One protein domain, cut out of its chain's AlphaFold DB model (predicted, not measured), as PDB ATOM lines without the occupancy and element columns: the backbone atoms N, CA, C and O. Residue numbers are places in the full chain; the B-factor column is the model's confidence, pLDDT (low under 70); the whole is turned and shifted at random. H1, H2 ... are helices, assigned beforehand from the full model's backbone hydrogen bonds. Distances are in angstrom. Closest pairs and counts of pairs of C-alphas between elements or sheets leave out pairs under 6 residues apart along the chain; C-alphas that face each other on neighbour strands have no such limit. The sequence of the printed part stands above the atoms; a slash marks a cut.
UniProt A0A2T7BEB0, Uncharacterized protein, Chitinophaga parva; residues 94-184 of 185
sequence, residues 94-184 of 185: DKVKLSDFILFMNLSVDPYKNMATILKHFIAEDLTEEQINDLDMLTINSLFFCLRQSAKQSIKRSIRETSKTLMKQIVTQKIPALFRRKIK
ATOM      1  N   ASP A  94     -20.932 -32.200 -51.436       74.94
ATOM      2  CA  ASP A  94     -21.429 -33.403 -52.105       74.94
ATOM      3  C   ASP A  94     -20.306 -34.251 -52.720       74.94
ATOM      4  O   ASP A  94     -20.495 -35.443 -52.955       74.94
ATOM      5  N   LYS A  95     -19.126 -33.661 -52.941       79.94
ATOM      6  CA  LYS A  95     -17.918 -34.366 -53.389       79.94
ATOM      7  C   LYS A  95     -16.994 -34.776 -52.242       79.94
ATOM      8  O   LYS A  95     -16.020 -35.484 -52.496       79.94
ATOM      9  N   VAL A  96     -17.277 -34.348 -51.011       79.31
ATOM     10  CA  VAL A  96     -16.498 -34.723 -49.823       79.31
ATOM     11  C   VAL A  96     -16.861 -36.156 -49.441       79.31
ATOM     12  O   VAL A  96     -18.023 -36.472 -49.184       79.31
ATOM     13  N   LYS A  97     -15.867 -37.044 -49.417       81.25
ATOM     14  CA  LYS A  97     -16.063 -38.452 -49.065       81.25
ATOM     15  C   LYS A  97     -16.022 -38.636 -47.549       81.25
ATOM     16  O   LYS A  97     -15.434 -37.844 -46.817       81.25
ATOM     17  N   LEU A  98     -16.569 -39.758 -47.071       78.44
ATOM     18  CA  LEU A  98     -16.440 -40.161 -45.664       78.44
ATOM     19  C   LEU A  98     -14.967 -40.247 -45.222       78.44
ATOM     20  O   LEU A  98     -14.650 -39.903 -44.089       78.44
ATOM     21  N   SER A  99     -14.067 -40.650 -46.124       84.44
ATOM     22  CA  SER A  99     -12.620 -40.660 -45.874       84.44
ATOM     23  C   SER A  99     -12.066 -39.271 -45.557       84.44
ATOM     24  O   SER A  99     -11.254 -39.148 -44.647       84.44
ATOM     25  N   ASP A 100     -12.532 -38.231 -46.255       82.25
ATOM     26  CA  ASP A 100     -12.096 -36.849 -46.024       82.25
ATOM     27  C   ASP A 100     -12.605 -36.338 -44.669       82.25
ATOM     28  O   ASP A 100     -11.896 -35.638 -43.950       82.25
ATOM     29  N   PHE A 101     -13.817 -36.745 -44.276       80.81
ATOM     30  CA  PHE A 101     -14.375 -36.424 -42.962       80.81
ATOM     31  C   PHE A 101     -13.621 -37.110 -41.814       80.81
ATOM     32  O   PHE A 101     -13.292 -36.461 -40.824       80.81
ATOM     33  N   ILE A 102     -13.315 -38.405 -41.943       83.06
ATOM     34  CA  ILE A 102     -12.521 -39.139 -40.942       83.06
ATOM     35  C   ILE A 102     -11.126 -38.517 -40.818       83.06
ATOM     36  O   ILE A 102     -10.649 -38.298 -39.707       83.06
ATOM     37  N   LEU A 103     -10.495 -38.186 -41.948       85.94
ATOM     38  CA  LEU A 103      -9.202 -37.509 -41.968       85.94
ATOM     39  C   LEU A 103      -9.273 -36.161 -41.246       85.94
ATOM     40  O   LEU A 103      -8.453 -35.904 -40.369       85.94
ATOM     41  N   PHE A 104     -10.287 -35.342 -41.531       85.06
ATOM     42  CA  PHE A 104     -10.497 -34.081 -40.824       85.06
ATOM     43  C   PHE A 104     -10.633 -34.279 -39.307       85.06
ATOM     44  O   PHE A 104      -9.968 -33.584 -38.546       85.06
ATOM     45  N   MET A 105     -11.440 -35.245 -38.859       83.19
ATOM     46  CA  MET A 105     -11.607 -35.537 -37.430       83.19
ATOM     47  C   MET A 105     -10.281 -35.935 -36.769       83.19
ATOM     48  O   MET A 105      -9.970 -35.436 -35.690       83.19
ATOM     49  N   ASN A 106      -9.471 -36.763 -37.432       86.81
ATOM     50  CA  ASN A 106      -8.169 -37.186 -36.912       86.81
ATOM     51  C   ASN A 106      -7.177 -36.017 -36.820       86.81
ATOM     52  O   ASN A 106      -6.451 -35.896 -35.839       86.81
ATOM     53  N   LEU A 107      -7.163 -35.144 -37.828       86.25
ATOM     54  CA  LEU A 107      -6.254 -33.998 -37.891       86.25
ATOM     55  C   LEU A 107      -6.711 -32.810 -37.031       86.25
ATOM     56  O   LEU A 107      -5.902 -31.948 -36.695       86.25
ATOM     57  N   SER A 108      -7.986 -32.771 -36.636       79.38
ATOM     58  CA  SER A 108      -8.553 -31.695 -35.812       79.38
ATOM     59  C   SER A 108      -8.032 -31.652 -34.372       79.38
ATOM     60  O   SER A 108      -8.303 -30.685 -33.666       79.38
ATOM     61  N   VAL A 109      -7.277 -32.672 -33.942       82.31
ATOM     62  CA  VAL A 109      -6.629 -32.720 -32.621       82.31
ATOM     63  C   VAL A 109      -5.567 -31.622 -32.487       82.31
ATOM     64  O   VAL A 109      -5.471 -30.997 -31.436       82.31
ATOM     65  N   ASP A 110      -4.818 -31.358 -33.559       81.56
ATOM     66  CA  ASP A 110      -3.895 -30.223 -33.661       81.56
ATOM     67  C   ASP A 110      -4.140 -29.511 -35.002       81.56
ATOM     68  O   ASP A 110      -3.481 -29.795 -36.010       81.56
ATOM     69  N   PRO A 111      -5.158 -28.638 -35.067       77.94
ATOM     70  CA  PRO A 111      -5.607 -28.081 -36.333       77.94
ATOM     71  C   PRO A 111      -4.574 -27.128 -36.937       77.94
ATOM     72  O   PRO A 111      -4.537 -26.994 -38.157       77.94
ATOM     73  N   TYR A 112      -3.733 -26.494 -36.113       83.06
ATOM     74  CA  TYR A 112      -2.738 -25.522 -36.563       83.06
ATOM     75  C   TYR A 112      -1.576 -26.197 -37.289       83.06
ATOM     76  O   TYR A 112      -1.214 -25.766 -38.383       83.06
ATOM     77  N   LYS A 113      -1.052 -27.308 -36.757       85.06
ATOM     78  CA  LYS A 113       0.015 -28.067 -37.434       85.06
ATOM     79  C   LYS A 113      -0.463 -28.779 -38.694       85.06
ATOM     80  O   LYS A 113       0.308 -28.970 -39.627       85.06
ATOM     81  N   ASN A 114      -1.744 -29.138 -38.741       88.69
ATOM     82  CA  ASN A 114      -2.321 -29.898 -39.847       88.69
ATOM     83  C   ASN A 114      -3.054 -29.029 -40.884       88.69
ATOM     84  O   ASN A 114      -3.736 -29.574 -41.756       88.69
ATOM     85  N   MET A 115      -2.931 -27.695 -40.828       90.12
ATOM     86  CA  MET A 115      -3.656 -26.785 -41.728       90.12
ATOM     87  C   MET A 115      -3.429 -27.103 -43.208       90.12
ATOM     88  O   MET A 115      -4.396 -27.176 -43.970       90.12
ATOM     89  N   ALA A 116      -2.175 -27.330 -43.611       92.44
ATOM     90  CA  ALA A 116      -1.830 -27.608 -45.003       92.44
ATOM     91  C   ALA A 116      -2.462 -28.916 -45.499       92.44
ATOM     92  O   ALA A 116      -3.089 -28.952 -46.560       92.44
ATOM     93  N   THR A 117      -2.366 -29.975 -44.696       91.06
ATOM     94  CA  THR A 117      -2.945 -31.285 -45.005       91.06
ATOM     95  C   THR A 117      -4.467 -31.214 -45.076       91.06
ATOM     96  O   THR A 117      -5.061 -31.748 -46.010       91.06
ATOM     97  N   ILE A 118      -5.117 -30.510 -44.143       90.38
ATOM     98  CA  ILE A 118      -6.567 -30.295 -44.193       90.38
ATOM     99  C   ILE A 118      -6.930 -29.597 -45.508       90.38
ATOM    100  O   ILE A 118      -7.730 -30.118 -46.283       90.38
ATOM    101  N   LEU A 119      -6.312 -28.456 -45.810       90.81
ATOM    102  CA  LEU A 119      -6.633 -27.688 -47.011       90.81
ATOM    103  C   LEU A 119      -6.408 -28.479 -48.303       90.81
ATOM    104  O   LEU A 119      -7.283 -28.460 -49.164       90.81
ATOM    105  N   LYS A 120      -5.334 -29.262 -48.411       91.62
ATOM    106  CA  LYS A 120      -5.079 -30.141 -49.566       91.62
ATOM    107  C   LYS A 120      -6.244 -31.086 -49.874       91.62
ATOM    108  O   LYS A 120      -6.559 -31.347 -51.032       91.62
ATOM    109  N   HIS A 121      -6.924 -31.590 -48.845       88.12
ATOM    110  CA  HIS A 121      -8.075 -32.470 -49.038       88.12
ATOM    111  C   HIS A 121      -9.346 -31.721 -49.451       88.12
ATOM    112  O   HIS A 121     -10.159 -32.279 -50.194       88.12
ATOM    113  N   PHE A 122      -9.515 -30.466 -49.033       88.31
ATOM    114  CA  PHE A 122     -10.753 -29.705 -49.233       88.31
ATOM    115  C   PHE A 122     -10.697 -28.657 -50.352       88.31
ATOM    116  O   PHE A 122     -11.757 -28.235 -50.809       88.31
ATOM    117  N   ILE A 123      -9.520 -28.262 -50.829       90.19
ATOM    118  CA  ILE A 123      -9.345 -27.414 -52.015       90.19
ATOM    119  C   ILE A 123      -9.628 -28.247 -53.276       90.19
ATOM    120  O   ILE A 123      -9.364 -29.451 -53.311       90.19
ATOM    121  N   ALA A 124     -10.272 -27.645 -54.277       87.31
ATOM    122  CA  ALA A 124     -10.658 -28.311 -55.521       87.31
ATOM    123  C   ALA A 124      -9.470 -28.483 -56.474       87.31
ATOM    124  O   ALA A 124      -9.407 -29.467 -57.209       87.31
ATOM    125  N   GLU A 125      -8.557 -27.522 -56.443       91.19
ATOM    126  CA  GLU A 125      -7.279 -27.506 -57.127       91.19
ATOM    127  C   GLU A 125      -6.300 -28.519 -56.500       91.19
ATOM    128  O   GLU A 125      -6.296 -28.737 -55.288       91.19
ATOM    129  N   ASP A 126      -5.465 -29.146 -57.332       87.69
ATOM    130  CA  ASP A 126      -4.461 -30.124 -56.893       87.69
ATOM    131  C   ASP A 126      -3.179 -29.399 -56.465       87.69
ATOM    132  O   ASP A 126      -2.251 -29.212 -57.254       87.69
ATOM    133  N   LEU A 127      -3.181 -28.896 -55.228       91.31
ATOM    134  CA  LEU A 127      -2.026 -28.244 -54.617       91.31
ATOM    135  C   LEU A 127      -1.240 -29.228 -53.750       91.31
ATOM    136  O   LEU A 127      -1.805 -29.994 -52.962       91.31
ATOM    137  N   THR A 128       0.087 -29.162 -53.839       93.50
ATOM    138  CA  THR A 128       0.969 -29.882 -52.916       93.50
ATOM    139  C   THR A 128       0.973 -29.210 -51.540       93.50
ATOM    140  O   THR A 128       0.628 -28.038 -51.389       93.50
ATOM    141  N   GLU A 129       1.389 -29.941 -50.503       91.44
ATOM    142  CA  GLU A 129       1.488 -29.368 -49.151       91.44
ATOM    143  C   GLU A 129       2.524 -28.247 -49.087       91.44
ATOM    144  O   GLU A 129       2.317 -27.265 -48.386       91.44
ATOM    145  N   GLU A 130       3.601 -28.349 -49.865       93.38
ATOM    146  CA  GLU A 130       4.606 -27.291 -50.002       93.38
ATOM    147  C   GLU A 130       4.001 -26.016 -50.593       93.38
ATOM    148  O   GLU A 130       4.184 -24.938 -50.033       93.38
ATOM    149  N   GLN A 131       3.202 -26.140 -51.659       93.81
ATOM    150  CA  GLN A 131       2.514 -24.996 -52.260       93.81
ATOM    151  C   GLN A 131       1.557 -24.328 -51.272       93.81
ATOM    152  O   GLN A 131       1.510 -23.104 -51.211       93.81
ATOM    153  N   ILE A 132       0.829 -25.113 -50.471       93.50
ATOM    154  CA  ILE A 132      -0.076 -24.582 -49.442       93.50
ATOM    155  C   ILE A 132       0.709 -23.913 -48.306       93.50
ATOM    156  O   ILE A 132       0.316 -22.855 -47.823       93.50
ATOM    157  N   ASN A 133       1.838 -24.495 -47.899       94.38
ATOM    158  CA  ASN A 133       2.719 -23.939 -46.872       94.38
ATOM    159  C   ASN A 133       3.347 -22.593 -47.266       94.38
ATOM    160  O   ASN A 133       3.721 -21.810 -46.387       94.38
ATOM    161  N   ASP A 134       3.459 -22.322 -48.566       94.44
ATOM    162  CA  ASP A 134       3.934 -21.051 -49.111       94.44
ATOM    163  C   ASP A 134       2.830 -20.006 -49.342       94.44
ATOM    164  O   ASP A 134       3.162 -18.863 -49.666       94.44
ATOM    165  N   LEU A 135       1.551 -20.351 -49.143       94.00
ATOM    166  CA  LEU A 135       0.453 -19.382 -49.194       94.00
ATOM    167  C   LEU A 135       0.507 -18.423 -48.007       94.00
ATOM    168  O   LEU A 135       0.905 -18.789 -46.897       94.00
ATOM    169  N   ASP A 136       0.054 -17.196 -48.244       93.06
ATOM    170  CA  ASP A 136      -0.084 -16.187 -47.206       93.06
ATOM    171  C   ASP A 136      -1.243 -16.502 -46.246       93.06
ATOM    172  O   ASP A 136      -2.248 -17.129 -46.602       93.06
ATOM    173  N   MET A 137      -1.117 -16.043 -45.003       92.06
ATOM    174  CA  MET A 137      -2.075 -16.336 -43.941       92.06
ATOM    175  C   MET A 137      -3.459 -15.735 -44.186       92.06
ATOM    176  O   MET A 137      -4.449 -16.273 -43.676       92.06
ATOM    177  N   LEU A 138      -3.559 -14.663 -44.977       92.38
ATOM    178  CA  LEU A 138      -4.847 -14.095 -45.362       92.38
ATOM    179  C   LEU A 138      -5.590 -15.036 -46.323       92.38
ATOM    180  O   LEU A 138      -6.762 -15.350 -46.087       92.38
ATOM    181  N   THR A 139      -4.896 -15.568 -47.332       92.44
ATOM    182  CA  THR A 139      -5.423 -16.604 -48.228       92.44
ATOM    183  C   THR A 139      -5.834 -17.845 -47.435       92.44
ATOM    184  O   THR A 139      -6.973 -18.299 -47.564       92.44
ATOM    185  N   ILE A 140      -4.971 -18.359 -46.553       92.88
ATOM    186  CA  ILE A 140      -5.272 -19.534 -45.714       92.88
ATOM    187  C   ILE A 140      -6.549 -19.330 -44.890       92.88
ATOM    188  O   ILE A 140      -7.451 -20.171 -44.927       92.88
ATOM    189  N   ASN A 141      -6.673 -18.200 -44.187       91.75
ATOM    190  CA  ASN A 141      -7.865 -17.925 -43.382       91.75
ATOM    191  C   ASN A 141      -9.124 -17.781 -44.233       91.75
ATOM    192  O   ASN A 141     -10.185 -18.262 -43.833       91.75
ATOM    193  N   SER A 142      -9.022 -17.178 -45.419       91.94
ATOM    194  CA  SER A 142     -10.168 -17.070 -46.323       91.94
ATOM    195  C   SER A 142     -10.659 -18.441 -46.796       91.94
ATOM    196  O   SER A 142     -11.865 -18.687 -46.828       91.94
ATOM    197  N   LEU A 143      -9.748 -19.383 -47.054       91.75
ATOM    198  CA  LEU A 143     -10.092 -20.750 -47.441       91.75
ATOM    199  C   LEU A 143     -10.795 -21.494 -46.305       91.75
ATOM    200  O   LEU A 143     -11.841 -22.112 -46.524       91.75
ATOM    201  N   PHE A 144     -10.288 -21.383 -45.074       90.06
ATOM    202  CA  PHE A 144     -10.957 -21.945 -43.898       90.06
ATOM    203  C   PHE A 144     -12.314 -21.286 -43.621       90.06
ATOM    204  O   PHE A 144     -13.274 -21.972 -43.246       90.06
ATOM    205  N   PHE A 145     -12.443 -19.979 -43.856       90.00
ATOM    206  CA  PHE A 145     -13.719 -19.275 -43.779       90.00
ATOM    207  C   PHE A 145     -14.724 -19.824 -44.800       90.00
ATOM    208  O   PHE A 145     -15.843 -20.196 -44.426       90.00
ATOM    209  N   CYS A 146     -14.317 -19.963 -46.065       89.06
ATOM    210  CA  CYS A 146     -15.133 -20.558 -47.122       89.06
ATOM    211  C   CYS A 146     -15.528 -22.003 -46.792       89.06
ATOM    212  O   CYS A 146     -16.696 -22.372 -46.946       89.06
ATOM    213  N   LEU A 147     -14.599 -22.805 -46.265       87.38
ATOM    214  CA  LEU A 147     -14.862 -24.175 -45.827       87.38
ATOM    215  C   LEU A 147     -15.928 -24.211 -44.723       87.38
ATOM    216  O   LEU A 147     -16.920 -24.938 -44.830       87.38
ATOM    217  N   ARG A 148     -15.792 -23.360 -43.698       86.94
ATOM    218  CA  ARG A 148     -16.776 -23.221 -42.612       86.94
ATOM    219  C   ARG A 148     -18.143 -22.784 -43.138       86.94
ATOM    220  O   ARG A 148     -19.172 -23.282 -42.673       86.94
ATOM    221  N   GLN A 149     -18.179 -21.850 -44.084       87.00
ATOM    222  CA  GLN A 149     -19.423 -21.359 -44.673       87.00
ATOM    223  C   GLN A 149     -20.115 -22.446 -45.505       87.00
ATOM    224  O   GLN A 149     -21.321 -22.653 -45.347       87.00
ATOM    225  N   SER A 150     -19.354 -23.186 -46.315       84.62
ATOM    226  CA  SER A 150     -19.835 -24.330 -47.096       84.62
ATOM    227  C   SER A 150     -20.416 -25.421 -46.189       84.62
ATOM    228  O   SER A 150     -21.562 -25.846 -46.373       84.62
ATOM    229  N   ALA A 151     -19.702 -25.781 -45.116       83.50
ATOM    230  CA  ALA A 151     -20.177 -26.743 -44.122       83.50
ATOM    231  C   ALA A 151     -21.488 -26.290 -43.454       83.50
ATOM    232  O   ALA A 151     -22.460 -27.048 -43.399       83.50
ATOM    233  N   LYS A 152     -21.571 -25.025 -43.015       85.12
ATOM    234  CA  LYS A 152     -22.801 -24.456 -42.434       85.12
ATOM    235  C   LYS A 152     -23.981 -24.518 -43.405       85.12
ATOM    236  O   LYS A 152     -25.095 -24.849 -42.995       85.12
ATOM    237  N   GLN A 153     -23.769 -24.174 -44.675       85.25
ATOM    238  CA  GLN A 153     -24.825 -24.231 -45.688       85.25
ATOM    239  C   GLN A 153     -25.296 -25.668 -45.929       85.25
ATOM    240  O   GLN A 153     -26.502 -25.900 -46.024       85.25
ATOM    241  N   SER A 154     -24.368 -26.622 -45.971       80.81
ATOM    242  CA  SER A 154     -24.677 -28.043 -46.120       80.81
ATOM    243  C   SER A 154     -25.550 -28.573 -44.989       80.81
ATOM    244  O   SER A 154     -26.622 -29.120 -45.239       80.81
ATOM    245  N   ILE A 155     -25.157 -28.317 -43.737       83.69
ATOM    246  CA  ILE A 155     -25.917 -28.746 -42.557       83.69
ATOM    247  C   ILE A 155     -27.340 -28.181 -42.611       83.69
ATOM    248  O   ILE A 155     -28.311 -28.911 -42.417       83.69
ATOM    249  N   LYS A 156     -27.497 -26.896 -42.963       85.38
ATOM    250  CA  LYS A 156     -28.822 -26.274 -43.128       85.38
ATOM    251  C   LYS A 156     -29.655 -26.945 -44.226       85.38
ATOM    252  O   LYS A 156     -30.857 -27.139 -44.033       85.38
ATOM    253  N   ARG A 157     -29.051 -27.293 -45.369       84.19
ATOM    254  CA  ARG A 157     -29.734 -28.021 -46.456       84.19
ATOM    255  C   ARG A 157     -30.162 -29.413 -46.000       84.19
ATOM    256  O   ARG A 157     -31.338 -29.735 -46.139       84.19
ATOM    257  N   SER A 158     -29.261 -30.165 -45.369       82.00
ATOM    258  CA  SER A 158     -29.546 -31.498 -44.830       82.00
ATOM    259  C   SER A 158     -30.704 -31.462 -43.836       82.00
ATOM    260  O   SER A 158     -31.660 -32.211 -43.997       82.00
ATOM    261  N   ILE A 159     -30.680 -30.545 -42.859       85.38
ATOM    262  CA  ILE A 159     -31.775 -30.384 -41.890       85.38
ATOM    263  C   ILE A 159     -33.097 -30.123 -42.620       85.38
ATOM    264  O   ILE A 159     -34.097 -30.785 -42.348       85.38
ATOM    265  N   ARG A 160     -33.108 -29.203 -43.595       89.19
ATOM    266  CA  ARG A 160     -34.311 -28.867 -44.370       89.19
ATOM    267  C   ARG A 160     -34.865 -30.073 -45.132       89.19
ATOM    268  O   ARG A 160     -36.082 -30.249 -45.187       89.19
ATOM    269  N   GLU A 161     -34.009 -30.887 -45.737       88.19
ATOM    270  CA  GLU A 161     -34.410 -32.082 -46.488       88.19
ATOM    271  C   GLU A 161     -34.917 -33.201 -45.578       88.19
ATOM    272  O   GLU A 161     -35.963 -33.799 -45.860       88.19
ATOM    273  N   THR A 162     -34.256 -33.429 -44.442       87.44
ATOM    274  CA  THR A 162     -34.724 -34.371 -43.421       87.44
ATOM    275  C   THR A 162     -36.085 -33.945 -42.877       87.44
ATOM    276  O   THR A 162     -37.007 -34.758 -42.843       87.44
ATOM    277  N   SER A 163     -36.278 -32.661 -42.548       89.44
ATOM    278  CA  SER A 163     -37.575 -32.143 -42.093       89.44
ATOM    279  C   SER A 163     -38.676 -32.319 -43.143       89.44
ATOM    280  O   SER A 163     -39.781 -32.740 -42.802       89.44
ATOM    281  N   LYS A 164     -38.389 -32.053 -44.427       91.56
ATOM    282  CA  LYS A 164     -39.342 -32.300 -45.527       91.56
ATOM    283  C   LYS A 164     -39.723 -33.777 -45.623       91.56
ATOM    284  O   LYS A 164     -40.899 -34.096 -45.783       91.56
ATOM    285  N   THR A 165     -38.740 -34.668 -45.521       91.38
ATOM    286  CA  THR A 165     -38.950 -36.118 -45.614       91.38
ATOM    287  C   THR A 165     -39.785 -36.629 -44.442       91.38
ATOM    288  O   THR A 165     -40.768 -37.336 -44.663       91.38
ATOM    289  N   LEU A 166     -39.469 -36.199 -43.217       88.31
ATOM    290  CA  LEU A 166     -40.241 -36.522 -42.016       88.31
ATOM    291  C   LEU A 166     -41.678 -35.998 -42.109       88.31
ATOM    292  O   LEU A 166     -42.616 -36.744 -41.837       88.31
ATOM    293  N   MET A 167     -41.888 -34.756 -42.563       88.06
ATOM    294  CA  MET A 167     -43.241 -34.232 -42.784       88.06
ATOM    295  C   MET A 167     -44.006 -35.043 -43.830       88.06
ATOM    296  O   MET A 167     -45.163 -35.391 -43.599       88.06
ATOM    297  N   LYS A 168     -43.366 -35.407 -44.949       89.00
ATOM    298  CA  LYS A 168     -43.984 -36.257 -45.973       89.00
ATOM    299  C   LYS A 168     -44.389 -37.611 -45.393       89.00
ATOM    300  O   LYS A 168     -45.506 -38.040 -45.645       89.00
ATOM    301  N   GLN A 169     -43.532 -38.247 -44.589       85.12
ATOM    302  CA  GLN A 169     -43.842 -39.508 -43.902       85.12
ATOM    303  C   GLN A 169     -45.003 -39.363 -42.908       85.12
ATOM    304  O   GLN A 169     -45.890 -40.212 -42.876       85.12
ATOM    305  N   ILE A 170     -45.048 -38.278 -42.130       83.94
ATOM    306  CA  ILE A 170     -46.156 -38.005 -41.202       83.94
ATOM    307  C   ILE A 170     -47.471 -37.843 -41.971       83.94
ATOM    308  O   ILE A 170     -48.473 -38.463 -41.610       83.94
ATOM    309  N   VAL A 171     -47.467 -37.051 -43.045       80.81
ATOM    310  CA  VAL A 171     -48.630 -36.823 -43.913       80.81
ATOM    311  C   VAL A 171     -49.095 -38.135 -44.545       80.81
ATOM    312  O   VAL A 171     -50.274 -38.466 -44.458       80.81
ATOM    313  N   THR A 172     -48.191 -38.927 -45.124       80.88
ATOM    314  CA  THR A 172     -48.554 -40.166 -45.830       80.88
ATOM    315  C   THR A 172     -48.940 -41.313 -44.899       80.88
ATOM    316  O   THR A 172     -49.734 -42.155 -45.302       80.88
ATOM    317  N   GLN A 173     -48.434 -41.370 -43.663       77.94
ATOM    318  CA  GLN A 173     -48.748 -42.463 -42.732       77.94
ATOM    319  C   GLN A 173     -49.893 -42.126 -41.773       77.94
ATOM    320  O   GLN A 173     -50.773 -42.958 -41.546       77.94
ATOM    321  N   LYS A 174     -49.922 -40.915 -41.200       66.62
ATOM    322  CA  LYS A 174     -50.901 -40.566 -40.157       66.62
ATOM    323  C   LYS A 174     -52.227 -40.060 -40.718       66.62
ATOM    324  O   LYS A 174     -53.267 -40.367 -40.137       66.62
ATOM    325  N   ILE A 175     -52.235 -39.345 -41.847       64.56
ATOM    326  CA  ILE A 175     -53.487 -38.819 -42.416       64.56
ATOM    327  C   ILE A 175     -54.384 -39.954 -42.936       64.56
ATOM    328  O   ILE A 175     -55.541 -40.017 -42.515       64.56
ATOM    329  N   PRO A 176     -53.897 -40.932 -43.728       63.22
ATOM    330  CA  PRO A 176     -54.735 -42.056 -44.146       63.22
ATOM    331  C   PRO A 176     -55.208 -42.922 -42.974       63.22
ATOM    332  O   PRO A 176     -56.316 -43.450 -43.019       63.22
ATOM    333  N   ALA A 177     -54.415 -43.044 -41.903       60.59
ATOM    334  CA  ALA A 177     -54.818 -43.758 -40.690       60.59
ATOM    335  C   ALA A 177     -55.976 -43.060 -39.949       60.59
ATOM    336  O   ALA A 177     -56.873 -43.732 -39.435       60.59
ATOM    337  N   LEU A 178     -56.001 -41.722 -39.936       61.09
ATOM    338  CA  LEU A 178     -57.109 -40.932 -39.385       61.09
ATOM    339  C   LEU A 178     -58.381 -41.047 -40.240       61.09
ATOM    340  O   LEU A 178     -59.470 -41.200 -39.689       61.09
ATOM    341  N   PHE A 179     -58.253 -41.057 -41.570       60.97
ATOM    342  CA  PHE A 179     -59.391 -41.267 -42.475       60.97
ATOM    343  C   PHE A 179     -59.938 -42.703 -42.414       60.97
ATOM    344  O   PHE A 179     -61.150 -42.890 -42.322       60.97
ATOM    345  N   ARG A 180     -59.077 -43.729 -42.348       59.19
ATOM    346  CA  ARG A 180     -59.501 -45.135 -42.176       59.19
ATOM    347  C   ARG A 180     -60.201 -45.398 -40.838       59.19
ATOM    348  O   ARG A 180     -61.057 -46.274 -40.774       59.19
ATOM    349  N   ARG A 181     -59.873 -44.651 -39.777       56.50
ATOM    350  CA  ARG A 181     -60.572 -44.735 -38.479       56.50
ATOM    351  C   ARG A 181     -61.966 -44.103 -38.492       56.50
ATOM    352  O   ARG A 181     -62.817 -44.573 -37.749       56.50
ATOM    353  N   LYS A 182     -62.211 -43.079 -39.318       54.22
ATOM    354  CA  LYS A 182     -63.537 -42.444 -39.441       54.22
ATOM    355  C   LYS A 182     -64.542 -43.257 -40.263       54.22
ATOM    356  O   LYS A 182     -65.725 -43.108 -40.029       54.22
ATOM    357  N   ILE A 183     -64.083 -44.109 -41.180       55.34
ATOM    358  CA  ILE A 183     -64.954 -44.934 -42.046       55.34
ATOM    359  C   ILE A 183     -65.434 -46.223 -41.336       55.34
ATOM    360  O   ILE A 183     -66.358 -46.879 -41.794       55.34
ATOM    361  N   LYS A 184     -64.812 -46.601 -40.210       49.62
ATOM    362  CA  LYS A 184     -65.167 -47.793 -39.410       49.62
ATOM    363  C   LYS A 184     -66.084 -47.505 -38.204       49.62
ATOM    364  O   LYS A 184     -66.263 -48.392 -37.373       49.62
TER     365      LYS A 184
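What this domain is: This is residues 94 to 184 of the 185 residues of an uncharacterized protein of Chitinophaga parva (UniProt A0A2T7BEB0). A small head of three short helices, H1 to H3, sits at the beginning of one long helix, H4, which runs away from it as a single straight arm. Residues 148 to 153 and 155 to 184 stick out free and make the length. The 91 printed residues hold four named helices, in the order H1, H2, H3, H4, and no named strand; the class is all helix. The whole is extended, with a radius of gyration of the C-alphas of 21.6 A and spans of 74 by 23 by 22 A.

How they stand to each other: H1, residues 98 to 107, and H2, residues 115 to 122, touch and form a helical hairpin, at a shallow tilt of 8 degrees, opposite ways. Their closest C-alphas, of Phe 104 and Ile 118, are 6.4 A apart. H2 touches H3, residues 129 to 133; the closest C-alphas, of Ala 116 and Glu 129, are 5.6 A apart. H2 only just touches H4, residues 137 to 182, with 3 pairs of C-alphas within 8 A, and with residues 143 to 147 of H4 alone. The closest C-alphas there, of Phe 122 and Leu 147, are 7.7 A apart, and the two run the same way at a steep tilt of 46 degrees. H1 is apart from H3 and H4; H3 and H4 are only just apart, at 8.1 A. In H1, H2 and H3 every O i to N i+4 pair is within hydrogen-bond range; in H4, 40 of 42 are.

Where its parts are: H1 begins at C-alpha 98 (-16.440, -40.161, -45.664) and is 14.2 A long; H2 measures 10.7 A and H3 6.0 A. H4 runs 66.9 A, from C-alpha 137 (-2.075, -16.336, -43.941) to C-alpha 182 (-63.537, -42.444, -39.441).

The domain as a whole: The C-alphas farthest apart, of Asp 134 and Lys 184, are 74.7 A apart. The printed part has no cut and no long link. Residues 174 to 184 have pLDDT under 70.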